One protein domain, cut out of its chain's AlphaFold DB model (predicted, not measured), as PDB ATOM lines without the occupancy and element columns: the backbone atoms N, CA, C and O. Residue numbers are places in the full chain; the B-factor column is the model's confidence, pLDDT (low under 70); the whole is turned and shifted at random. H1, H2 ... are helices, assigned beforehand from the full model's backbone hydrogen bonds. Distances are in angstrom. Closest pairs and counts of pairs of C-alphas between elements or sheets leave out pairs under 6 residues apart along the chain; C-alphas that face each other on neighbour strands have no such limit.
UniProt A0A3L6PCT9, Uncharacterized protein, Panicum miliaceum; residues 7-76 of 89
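Overview. This is residues 7 to 76 of the 89 residues of an uncharacterized protein of Panicum miliaceum (UniProt A0A3L6PCT9). The model is an open, flat shape with one long helix, H2, along its length; beyond the end of H2 the chain folds back as a link, residues 49 to 58, which leads into H3 and then the small H4. A looped piece, residues 7 to 24 with the short H1 in it, lies at the end where H2 begins, while residues 47 to 53 stick out at the other end. The printed part has 70 residues with four named helices, in the order H1, H2, H3, H4, and no named strand; its class is all helix. It is loose, with a radius of gyration of the C-alphas of 15.9 A, and spans 47 by 31 by 15 A.

Along the chain. The printed part begins at Gly 7. H1 is residues 10 to 15, 8.6 A from first to last C-alpha, and begins with C-alpha 10 at (21.447, -2.013, 35.315). H2, the longest helix, is residues 25 to 48 and measures 34.5 A, from C-alpha 25 at (33.024, -7.255, 40.941) to C-alpha 48 at (36.975, -34.025, 19.618). H3 is residues 59 to 68, 14.0 A long. H4 is residues 70 to 74, 5.5 A long, and ends with C-alpha 74 at (27.933, 5.431, 20.646).

Arrangement. H1 touches no helix; it is apart from H2, from H3 and from H4. H2 and H3 are near each other, with 5 pairs of C-alphas within 10 A, the closest 8.1 A apart. H3 and H4 are close but not clearly touching: their closest C-alphas, those of Ile 66 and Tyr 73, are 6.3 A apart, and their centres are 11.4 A apart. H2 and H4 are apart. In H1, H2, H3 and H4 every pair of O i and N i+4 is within hydrogen-bond range.

Size, cuts and confidence. The two C-alphas farthest apart are those of Gln 19 and Asp 51, at 48.9 A, and those of the first and last printed residues, Gly 7 and Gln 76, are 25.1 A apart. The printed part has no cut. The link from H1 to H2, 9 residues, and that from H2 to H3, 10 residues, are short, and the link from H3 to H4, 1 residue, is tight. Residues 47 to 53, of which 47 and 48 belong to H2, stand free. The mean pLDDT of the printed part is 92.3, and residues 74 to 76 are under 70.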
ATOM      1  N   GLY A   7      27.733  -8.165  36.010       96.06
ATOM      2  CA  GLY A   7      27.800  -7.221  37.127       96.06
ATOM      3  C   GLY A   7      27.712  -5.753  36.705       96.06
ATOM      4  O   GLY A   7      27.518  -4.898  37.559       96.06
ATOM      5  N   CYS A   8      27.828  -5.442  35.412       93.88
ATOM      6  CA  CYS A   8      27.609  -4.104  34.865       93.88
ATOM      7  C   CYS A   8      26.156  -3.856  34.418       93.88
ATOM      8  O   CYS A   8      25.832  -2.753  33.980       93.88
ATOM      9  N   ALA A   9      25.275  -4.863  34.463       91.94
ATOM     10  CA  ALA A   9      23.903  -4.709  33.989       91.94
ATOM     11  C   ALA A   9      23.067  -3.853  34.964       91.94
ATOM     12  O   ALA A   9      23.165  -4.057  36.177       91.94
ATOM     13  N   PRO A  10      22.176  -2.966  34.471       88.81
ATOM     14  CA  PRO A  10      21.447  -2.013  35.315       88.81
ATOM     15  C   PRO A  10      20.684  -2.633  36.493       88.81
ATOM     16  O   PRO A  10      20.647  -2.049  37.571       88.81
ATOM     17  N   HIS A  11      20.116  -3.830  36.308       90.06
ATOM     18  CA  HIS A  11      19.446  -4.570  37.380       90.06
ATOM     19  C   HIS A  11      20.377  -4.831  38.573       90.06
ATOM     20  O   HIS A  11      20.017  -4.535  39.706       90.06
ATOM     21  N   PHE A  12      21.584  -5.343  38.316       92.56
ATOM     22  CA  PHE A  12      22.546  -5.668  39.369       92.56
ATOM     23  C   PHE A  12      23.178  -4.422  39.976       92.56
ATOM     24  O   PHE A  12      23.417  -4.396  41.180       92.56
ATOM     25  N   LEU A  13      23.387  -3.370  39.180       91.75
ATOM     26  CA  LEU A  13      23.811  -2.074  39.711       91.75
ATOM     27  C   LEU A  13      22.796  -1.545  40.737       91.75
ATOM     28  O   LEU A  13      23.190  -1.111  41.816       91.75
ATOM     29  N   TRP A  14      21.499  -1.622  40.423       91.06
ATOM     30  CA  TRP A  14      20.426  -1.202  41.327       91.06
ATOM     31  C   TRP A  14      20.317  -2.101  42.564       91.06
ATOM     32  O   TRP A  14      20.316  -1.600  43.685       91.06
ATOM     33  N   GLU A  15      20.264  -3.419  42.366       94.56
ATOM     34  CA  GLU A  15      20.083  -4.403  43.439       94.56
ATOM     35  C   GLU A  15      21.215  -4.352  44.476       94.56
ATOM     36  O   GLU A  15      20.965  -4.462  45.675       94.56
ATOM     37  N   TYR A  16      22.454  -4.130  44.026       94.38
ATOM     38  CA  TYR A  16      23.637  -4.076  44.887       94.38
ATOM     39  C   TYR A  16      24.014  -2.651  45.319       94.38
ATOM     40  O   TYR A  16      25.023  -2.466  45.998       94.38
ATOM     41  N   GLY A  17      23.208  -1.644  44.967       92.38
ATOM     42  CA  GLY A  17      23.397  -0.267  45.428       92.38
ATOM     43  C   GLY A  17      24.655   0.414  44.886       92.38
ATOM     44  O   GLY A  17      25.286   1.180  45.618       92.38
ATOM     45  N   SER A  18      25.013   0.151  43.626       92.12
ATOM     46  CA  SER A  18      26.103   0.834  42.916       92.12
ATOM     47  C   SER A  18      25.900   2.353  42.954       92.12
ATOM     48  O   SER A  18      24.807   2.845  42.667       92.12
ATOM     49  N   GLN A  19      26.934   3.101  43.339       88.56
ATOM     50  CA  GLN A  19      26.825   4.544  43.587       88.56
ATOM     51  C   GLN A  19      27.127   5.378  42.340       88.56
ATOM     52  O   GLN A  19      26.481   6.395  42.099       88.56
ATOM     53  N   ASN A  20      28.098   4.944  41.540       86.50
ATOM     54  CA  ASN A  20      28.603   5.656  40.368       86.50
ATOM     55  C   ASN A  20      28.478   4.818  39.086       86.50
ATOM     56  O   ASN A  20      29.096   5.135  38.068       86.50
ATOM     57  N   GLY A  21      27.694   3.737  39.124       84.56
ATOM     58  CA  GLY A  21      27.593   2.788  38.021       84.56
ATOM     59  C   GLY A  21      28.826   1.893  37.888       84.56
ATOM     60  O   GLY A  21      29.061   1.353  36.803       84.56
ATOM     61  N   GLU A  22      29.615   1.750  38.960       91.62
ATOM     62  CA  GLU A  22      30.662   0.742  39.068       91.62
ATOM     63  C   GLU A  22      30.058  -0.660  39.005       91.62
ATOM     64  O   GLU A  22      29.049  -0.948  39.654       91.62
ATOM     65  N   CYS A  23      30.675  -1.531  38.210       93.88
ATOM     66  CA  CYS A  23      30.213  -2.899  38.064       93.88
ATOM     67  C   CYS A  23      30.419  -3.697  39.353       93.88
ATOM     68  O   CYS A  23      31.414  -3.535  40.058       93.88
ATOM     69  N   ILE A  24      29.514  -4.634  39.615       97.00
ATOM     70  CA  ILE A  24      29.587  -5.504  40.787       97.00
ATOM     71  C   ILE A  24      30.659  -6.583  40.561       97.00
ATOM     72  O   ILE A  24      30.413  -7.590  39.893       97.00
ATOM     73  N   GLU A  25      31.853  -6.377  41.128       96.69
ATOM     74  CA  GLU A  25      33.024  -7.255  40.941       96.69
ATOM     75  C   GLU A  25      32.739  -8.711  41.302       96.69
ATOM     76  O   GLU A  25      33.110  -9.613  40.556       96.69
ATOM     77  N   TYR A  26      32.034  -8.954  42.410       96.88
ATOM     78  CA  TYR A  26      31.680 -10.309  42.835       96.88
ATOM     79  C   TYR A  26      30.952 -11.091  41.728       96.88
ATOM     80  O   TYR A  26      31.303 -12.236  41.448       96.88
ATOM     81  N   ILE A  27      29.986 -10.458  41.055       97.69
ATOM     82  CA  ILE A  27      29.229 -11.077  39.959       97.69
ATOM     83  C   ILE A  27      30.144 -11.311  38.756       97.69
ATOM     84  O   ILE A  27      30.135 -12.395  38.172       97.69
ATOM     85  N   ASN A  28      30.964 -10.319  38.400       97.81
ATOM     86  CA  ASN A  28      31.887 -10.437  37.273       97.81
ATOM     87  C   ASN A  28      32.965 -11.507  37.502       97.81
ATOM     88  O   ASN A  28      33.325 -12.199  36.556       97.81
ATOM     89  N   ASN A  29      33.418 -11.722  38.738       98.19
ATOM     90  CA  ASN A  29      34.352 -12.796  39.075       98.19
ATOM     91  C   ASN A  29      33.735 -14.178  38.828       98.19
ATOM     92  O   ASN A  29      34.357 -15.021  38.188       98.19
ATOM     93  N   VAL A  30      32.482 -14.396  39.243       98.25
ATOM     94  CA  VAL A  30      31.760 -15.650  38.950       98.25
ATOM     95  C   VAL A  30      31.585 -15.848  37.440       98.25
ATOM     96  O   VAL A  30      31.759 -16.955  36.927       98.25
ATOM     97  N   VAL A  31      31.284 -14.772  36.711       98.31
ATOM     98  CA  VAL A  31      31.196 -14.782  35.244       98.31
ATOM     99  C   VAL A  31      32.533 -15.155  34.593       98.31
ATOM    100  O   VAL A  31      32.542 -15.944  33.648       98.31
ATOM    101  N   MET A  32      33.659 -14.631  35.085       98.00
ATOM    102  CA  MET A  32      34.987 -14.951  34.552       98.00
ATOM    103  C   MET A  32      35.328 -16.435  34.722       98.00
ATOM    104  O   MET A  32      35.769 -17.064  33.761       98.00
ATOM    105  N   GLU A  33      35.050 -17.020  35.889       98.31
ATOM    106  CA  GLU A  33      35.253 -18.458  36.128       98.31
ATOM    107  C   GLU A  33      34.382 -19.320  35.200       98.31
ATOM    108  O   GLU A  33      34.855 -20.285  34.589       98.31
ATOM    109  N   PHE A  34      33.114 -18.935  35.016       98.44
ATOM    110  CA  PHE A  34      32.222 -19.592  34.059       98.44
ATOM    111  C   PHE A  34      32.772 -19.517  32.625       98.44
ATOM    112  O   PHE A  34      32.824 -20.529  31.921       98.44
ATOM    113  N   ASN A  35      33.214 -18.334  32.191       98.44
ATOM    114  CA  ASN A  35      33.761 -18.114  30.853       98.44
ATOM    115  C   ASN A  35      35.048 -18.908  30.619       98.44
ATOM    116  O   ASN A  35      35.231 -19.466  29.533       98.44
ATOM    117  N   TYR A  36      35.908 -19.011  31.635       98.06
ATOM    118  CA  TYR A  36      37.115 -19.829  31.590       98.06
ATOM    119  C   TYR A  36      36.777 -21.302  31.330       98.06
ATOM    120  O   TYR A  36      37.276 -21.897  30.368       98.06
ATOM    121  N   ALA A  37      35.868 -21.871  32.127       98.38
ATOM    122  CA  ALA A  37      35.424 -23.250  31.956       98.38
ATOM    123  C   ALA A  37      34.766 -23.468  30.581       98.38
ATOM    124  O   ALA A  37      35.065 -24.443  29.890       98.38
ATOM    125  N   LEU A  38      33.921 -22.535  30.135       98.12
ATOM    126  CA  LEU A  38      33.258 -22.621  28.836       98.12
ATOM    127  C   LEU A  38      34.250 -22.583  27.668       98.12
ATOM    128  O   LEU A  38      34.095 -23.342  26.708       98.12
ATOM    129  N   ARG A  39      35.275 -21.729  27.733       97.56
ATOM    130  CA  ARG A  39      36.335 -21.658  26.719       97.56
ATOM    131  C   ARG A  39      37.118 -22.966  26.649       97.56
ATOM    132  O   ARG A  39      37.375 -23.457  25.547       97.56
ATOM    133  N   TYR A  40      37.456 -23.541  27.802       97.75
ATOM    134  CA  TYR A  40      38.124 -24.839  27.878       97.75
ATOM    135  C   TYR A  40      37.269 -25.939  27.233       97.75
ATOM    136  O   TYR A  40      37.722 -26.609  26.307       97.75
ATOM    137  N   MET A  41      35.998 -26.049  27.629       96.81
ATOM    138  CA  MET A  41      35.066 -27.037  27.074       96.81
ATOM    139  C   MET A  41      34.834 -26.854  25.571       96.81
ATOM    140  O   MET A  41      34.776 -27.834  24.835       96.81
ATOM    141  N   SER A  42      34.743 -25.607  25.100       96.38
ATOM    142  CA  SER A  42      34.610 -25.300  23.669       96.38
ATOM    143  C   SER A  42      35.840 -25.767  22.887       96.38
ATOM    144  O   SER A  42      35.706 -26.356  21.819       96.38
ATOM    145  N   SER A  43      37.035 -25.547  23.441       95.62
ATOM    146  CA  SER A  43      38.298 -25.986  22.836       95.62
ATOM    147  C   SER A  43      38.372 -27.512  22.754       95.62
ATOM    148  O   SER A  43      38.721 -28.061  21.710       95.62
ATOM    149  N   GLU A  44      37.970 -28.201  23.825       97.19
ATOM    150  CA  GLU A  44      37.942 -29.664  23.849       97.19
ATOM    151  C   GLU A  44      36.903 -30.250  22.897       97.19
ATOM    152  O   GLU A  44      37.181 -31.245  22.231       97.19
ATOM    153  N   PHE A  45      35.741 -29.612  22.765       96.50
ATOM    154  CA  PHE A  45      34.730 -30.023  21.800       96.50
ATOM    155  C   PHE A  45      35.241 -29.906  20.359       96.50
ATOM    156  O   PHE A  45      35.139 -30.865  19.599       96.50
ATOM    157  N   ILE A  46      35.855 -28.772  19.999       95.50
ATOM    158  CA  ILE A  46      36.451 -28.559  18.667       95.50
ATOM    159  C   ILE A  46      37.523 -29.619  18.381       95.50
ATOM    160  O   ILE A  46      37.588 -30.162  17.280       95.50
ATOM    161  N   ARG A  47      38.337 -29.967  19.385       95.38
ATOM    162  CA  ARG A  47      39.360 -31.013  19.264       95.38
ATOM    163  C   ARG A  47      38.756 -32.404  19.042       95.38
ATOM    164  O   ARG A  47      39.323 -33.196  18.295       95.38
ATOM    165  N   GLN A  48      37.646 -32.720  19.710       97.75
ATOM    166  CA  GLN A  48      36.975 -34.025  19.618       97.75
ATOM    167  C   GLN A  48      36.097 -34.160  18.368       97.75
ATOM    168  O   GLN A  48      35.874 -35.276  17.897       97.75
ATOM    169  N   HIS A  49      35.635 -33.040  17.811       96.88
ATOM    170  CA  HIS A  49      34.753 -32.993  16.650       96.88
ATOM    171  C   HIS A  49      35.299 -32.024  15.584       96.88
ATOM    172  O   HIS A  49      34.757 -30.927  15.427       96.88
ATOM    173  N   PRO A  50      36.339 -32.416  14.819       93.25
ATOM    174  CA  PRO A  50      36.978 -31.547  13.825       93.25
ATOM    175  C   PRO A  50      36.043 -31.085  12.699       93.25
ATOM    176  O   PRO A  50      36.251 -30.020  12.129       93.25
ATOM    177  N   ASP A  51      35.001 -31.868  12.405       96.75
ATOM    178  CA  ASP A  51      33.989 -31.544  11.391       96.75
ATOM    179  C   ASP A  51      32.907 -30.576  11.910       96.75
ATOM    180  O   ASP A  51      32.037 -30.138  11.155       96.75
ATOM    181  N   SER A  52      32.918 -30.251  13.208       92.69
ATOM    182  CA  SER A  52      31.973 -29.301  13.793       92.69
ATOM    183  C   SER A  52      32.394 -27.858  13.518       92.69
ATOM    184  O   SER A  52      33.565 -27.495  13.596       92.69
ATOM    185  N   MET A  53      31.416 -27.004  13.221       92.31
ATOM    186  CA  MET A  53      31.651 -25.601  12.887       92.31
ATOM    187  C   MET A  53      31.219 -24.712  14.058       92.31
ATOM    188  O   MET A  53      30.150 -24.106  14.045       92.31
ATOM    189  N   ILE A  54      32.033 -24.692  15.116       92.81
ATOM    190  CA  ILE A  54      31.777 -23.922  16.344       92.81
ATOM    191  C   ILE A  54      32.983 -23.033  16.645       92.81
ATOM    192  O   ILE A  54      34.126 -23.421  16.424       92.81
ATOM    193  N   SER A  55      32.728 -21.836  17.174       94.44
ATOM    194  CA  SER A  55      33.762 -20.934  17.680       94.44
ATOM    195  C   SER A  55      33.368 -20.375  19.045       94.44
ATOM    196  O   SER A  55      32.187 -20.144  19.327       94.44
ATOM    197  N   TYR A  56      34.361 -20.154  19.905       96.06
ATOM    198  CA  TYR A  56      34.172 -19.434  21.158       96.06
ATOM    199  C   TYR A  56      34.284 -17.928  20.901       96.06
ATOM    200  O   TYR A  56      35.307 -17.446  20.421       96.06
ATOM    201  N   CYS A  57      33.241 -17.181  21.260       96.38
ATOM    202  CA  CYS A  57      33.248 -15.720  21.232       96.38
ATOM    203  C   CYS A  57      33.462 -15.175  22.642       96.38
ATOM    204  O   CYS A  57      32.662 -15.475  23.536       96.38
ATOM    205  N   ASP A  58      34.498 -14.355  22.813       96.56
ATOM    206  CA  ASP A  58      34.781 -13.653  24.062       96.56
ATOM    207  C   ASP A  58      33.982 -12.349  24.141       96.56
ATOM    208  O   ASP A  58      34.449 -11.260  23.810       96.56
ATOM    209  N   THR A  59      32.715 -12.472  24.521       95.88
ATOM    210  CA  THR A  59      31.842 -11.306  24.663       95.88
ATOM    211  C   THR A  59      32.083 -10.549  25.960       95.88
ATOM    212  O   THR A  59      31.530  -9.464  26.103       95.88
ATOM    213  N   PHE A  60      32.865 -11.087  26.901       96.62
ATOM    214  CA  PHE A  60      33.246 -10.354  28.104       96.62
ATOM    215  C   PHE A  60      34.159  -9.196  27.715       96.62
ATOM    216  O   PHE A  60      33.777  -8.044  27.903       96.62
ATOM    217  N   GLU A  61      35.274  -9.510  27.053       96.12
ATOM    218  CA  GLU A  61      36.232  -8.514  26.565       96.12
ATOM    219  C   GLU A  61      35.567  -7.517  25.612       96.12
ATOM    220  O   GLU A  61      35.668  -6.307  25.795       96.12
ATOM    221  N   GLY A  62      34.799  -8.014  24.635       93.38
ATOM    222  CA  GLY A  62      34.107  -7.140  23.685       93.38
ATOM    223  C   GLY A  62      33.114  -6.182  24.355       93.38
ATOM    224  O   GLY A  62      32.951  -5.050  23.911       93.38
ATOM    225  N   SER A  63      32.463  -6.605  25.441       93.44
ATOM    226  CA  SER A  63      31.548  -5.734  26.185       93.44
ATOM    227  C   SER A  63      32.289  -4.746  27.083       93.44
ATOM    228  O   SER A  63      31.836  -3.612  27.210       93.44
ATOM    229  N   VAL A  64      33.413  -5.144  27.691       93.12
ATOM    230  CA  VAL A  64      34.283  -4.233  28.455       93.12
ATOM    231  C   VAL A  64      34.811  -3.130  27.541       93.12
ATOM    232  O   VAL A  64      34.654  -1.958  27.867       93.12
ATOM    233  N   ASP A  65      35.298  -3.476  26.348       94.12
ATOM    234  CA  ASP A  65      35.764  -2.493  25.365       94.12
ATOM    235  C   ASP A  65      34.657  -1.501  24.968       94.12
ATOM    236  O   ASP A  65      34.896  -0.296  24.901       94.12
ATOM    237  N   ILE A  66      33.418  -1.970  24.777       88.94
ATOM    238  CA  ILE A  66      32.265  -1.090  24.522       88.94
ATOM    239  C   ILE A  66      31.977  -0.177  25.723       88.94
ATOM    240  O   ILE A  66      31.674   1.005  25.541       88.94
ATOM    241  N   LEU A  67      32.053  -0.710  26.945       87.25
ATOM    242  CA  LEU A  67      31.795   0.033  28.180       87.25
ATOM    243  C   LEU A  67      32.863   1.087  28.474       87.25
ATOM    244  O   LEU A  67      32.512   2.117  29.051       87.25
ATOM    245  N   GLU A  68      34.113   0.851  28.090       89.50
ATOM    246  CA  GLU A  68      35.239   1.770  28.286       89.50
ATOM    247  C   GLU A  68      35.367   2.780  27.137       89.50
ATOM    248  O   GLU A  68      35.679   3.947  27.364       89.50
ATOM    249  N   ASN A  69      35.034   2.377  25.907       88.31
ATOM    250  CA  ASN A  69      35.161   3.193  24.696       88.31
ATOM    251  C   ASN A  69      33.802   3.648  24.150       88.31
ATOM    252  O   ASN A  69      33.562   3.684  22.942       88.31
ATOM    253  N   ARG A  70      32.894   4.026  25.048       79.88
ATOM    254  CA  ARG A  70      31.497   4.380  24.740       79.88
ATOM    255  C   ARG A  70      31.333   5.400  23.633       79.88
ATOM    256  O   ARG A  70      30.442   5.250  22.807       79.88
ATOM    257  N   ASP A  71      32.177   6.426  23.603       81.94
ATOM    258  CA  ASP A  71      32.111   7.456  22.567       81.94
ATOM    259  C   ASP A  71      32.358   6.875  21.175       81.94
ATOM    260  O   ASP A  71      31.652   7.230  20.237       81.94
ATOM    261  N   ARG A  72      33.286   5.919  21.053       85.81
ATOM    262  CA  ARG A  72      33.612   5.248  19.791       85.81
ATOM    263  C   ARG A  72      32.449   4.405  19.271       85.81
ATOM    264  O   ARG A  72      32.217   4.358  18.067       85.81
ATOM    265  N   TYR A  73      31.738   3.727  20.168       81.25
ATOM    266  CA  TYR A  73      30.637   2.825  19.813       81.25
ATOM    267  C   TYR A  73      29.264   3.515  19.803       81.25
ATOM    268  O   TYR A  73      28.309   3.002  19.223       81.25
ATOM    269  N   GLY A  74      29.167   4.690  20.425       66.25
ATOM    270  CA  GLY A  74      27.933   5.431  20.646       66.25
ATOM    271  C   GLY A  74      27.599   6.490  19.595       66.25
ATOM    272  O   GLY A  74      26.484   6.992  19.634       66.25
ATOM    273  N   GLU A  75      28.479   6.837  18.642       55.94
ATOM    274  CA  GLU A  75      28.175   7.885  17.637       55.94
ATOM    275  C   GLU A  75      26.972   7.548  16.733       55.94
ATOM    276  O   GLU A  75      26.288   8.447  16.251       55.94
ATOM    277  N   GLN A  76      26.669   6.260  16.537       53.03
ATOM    278  CA  GLN A  76      25.483   5.803  15.796       53.03
ATOM    279  C   GLN A  76      24.221   5.703  16.667       53.03
ATOM    280  O   GLN A  76      23.119   5.531  16.147       53.03
TER     281      GLN A  76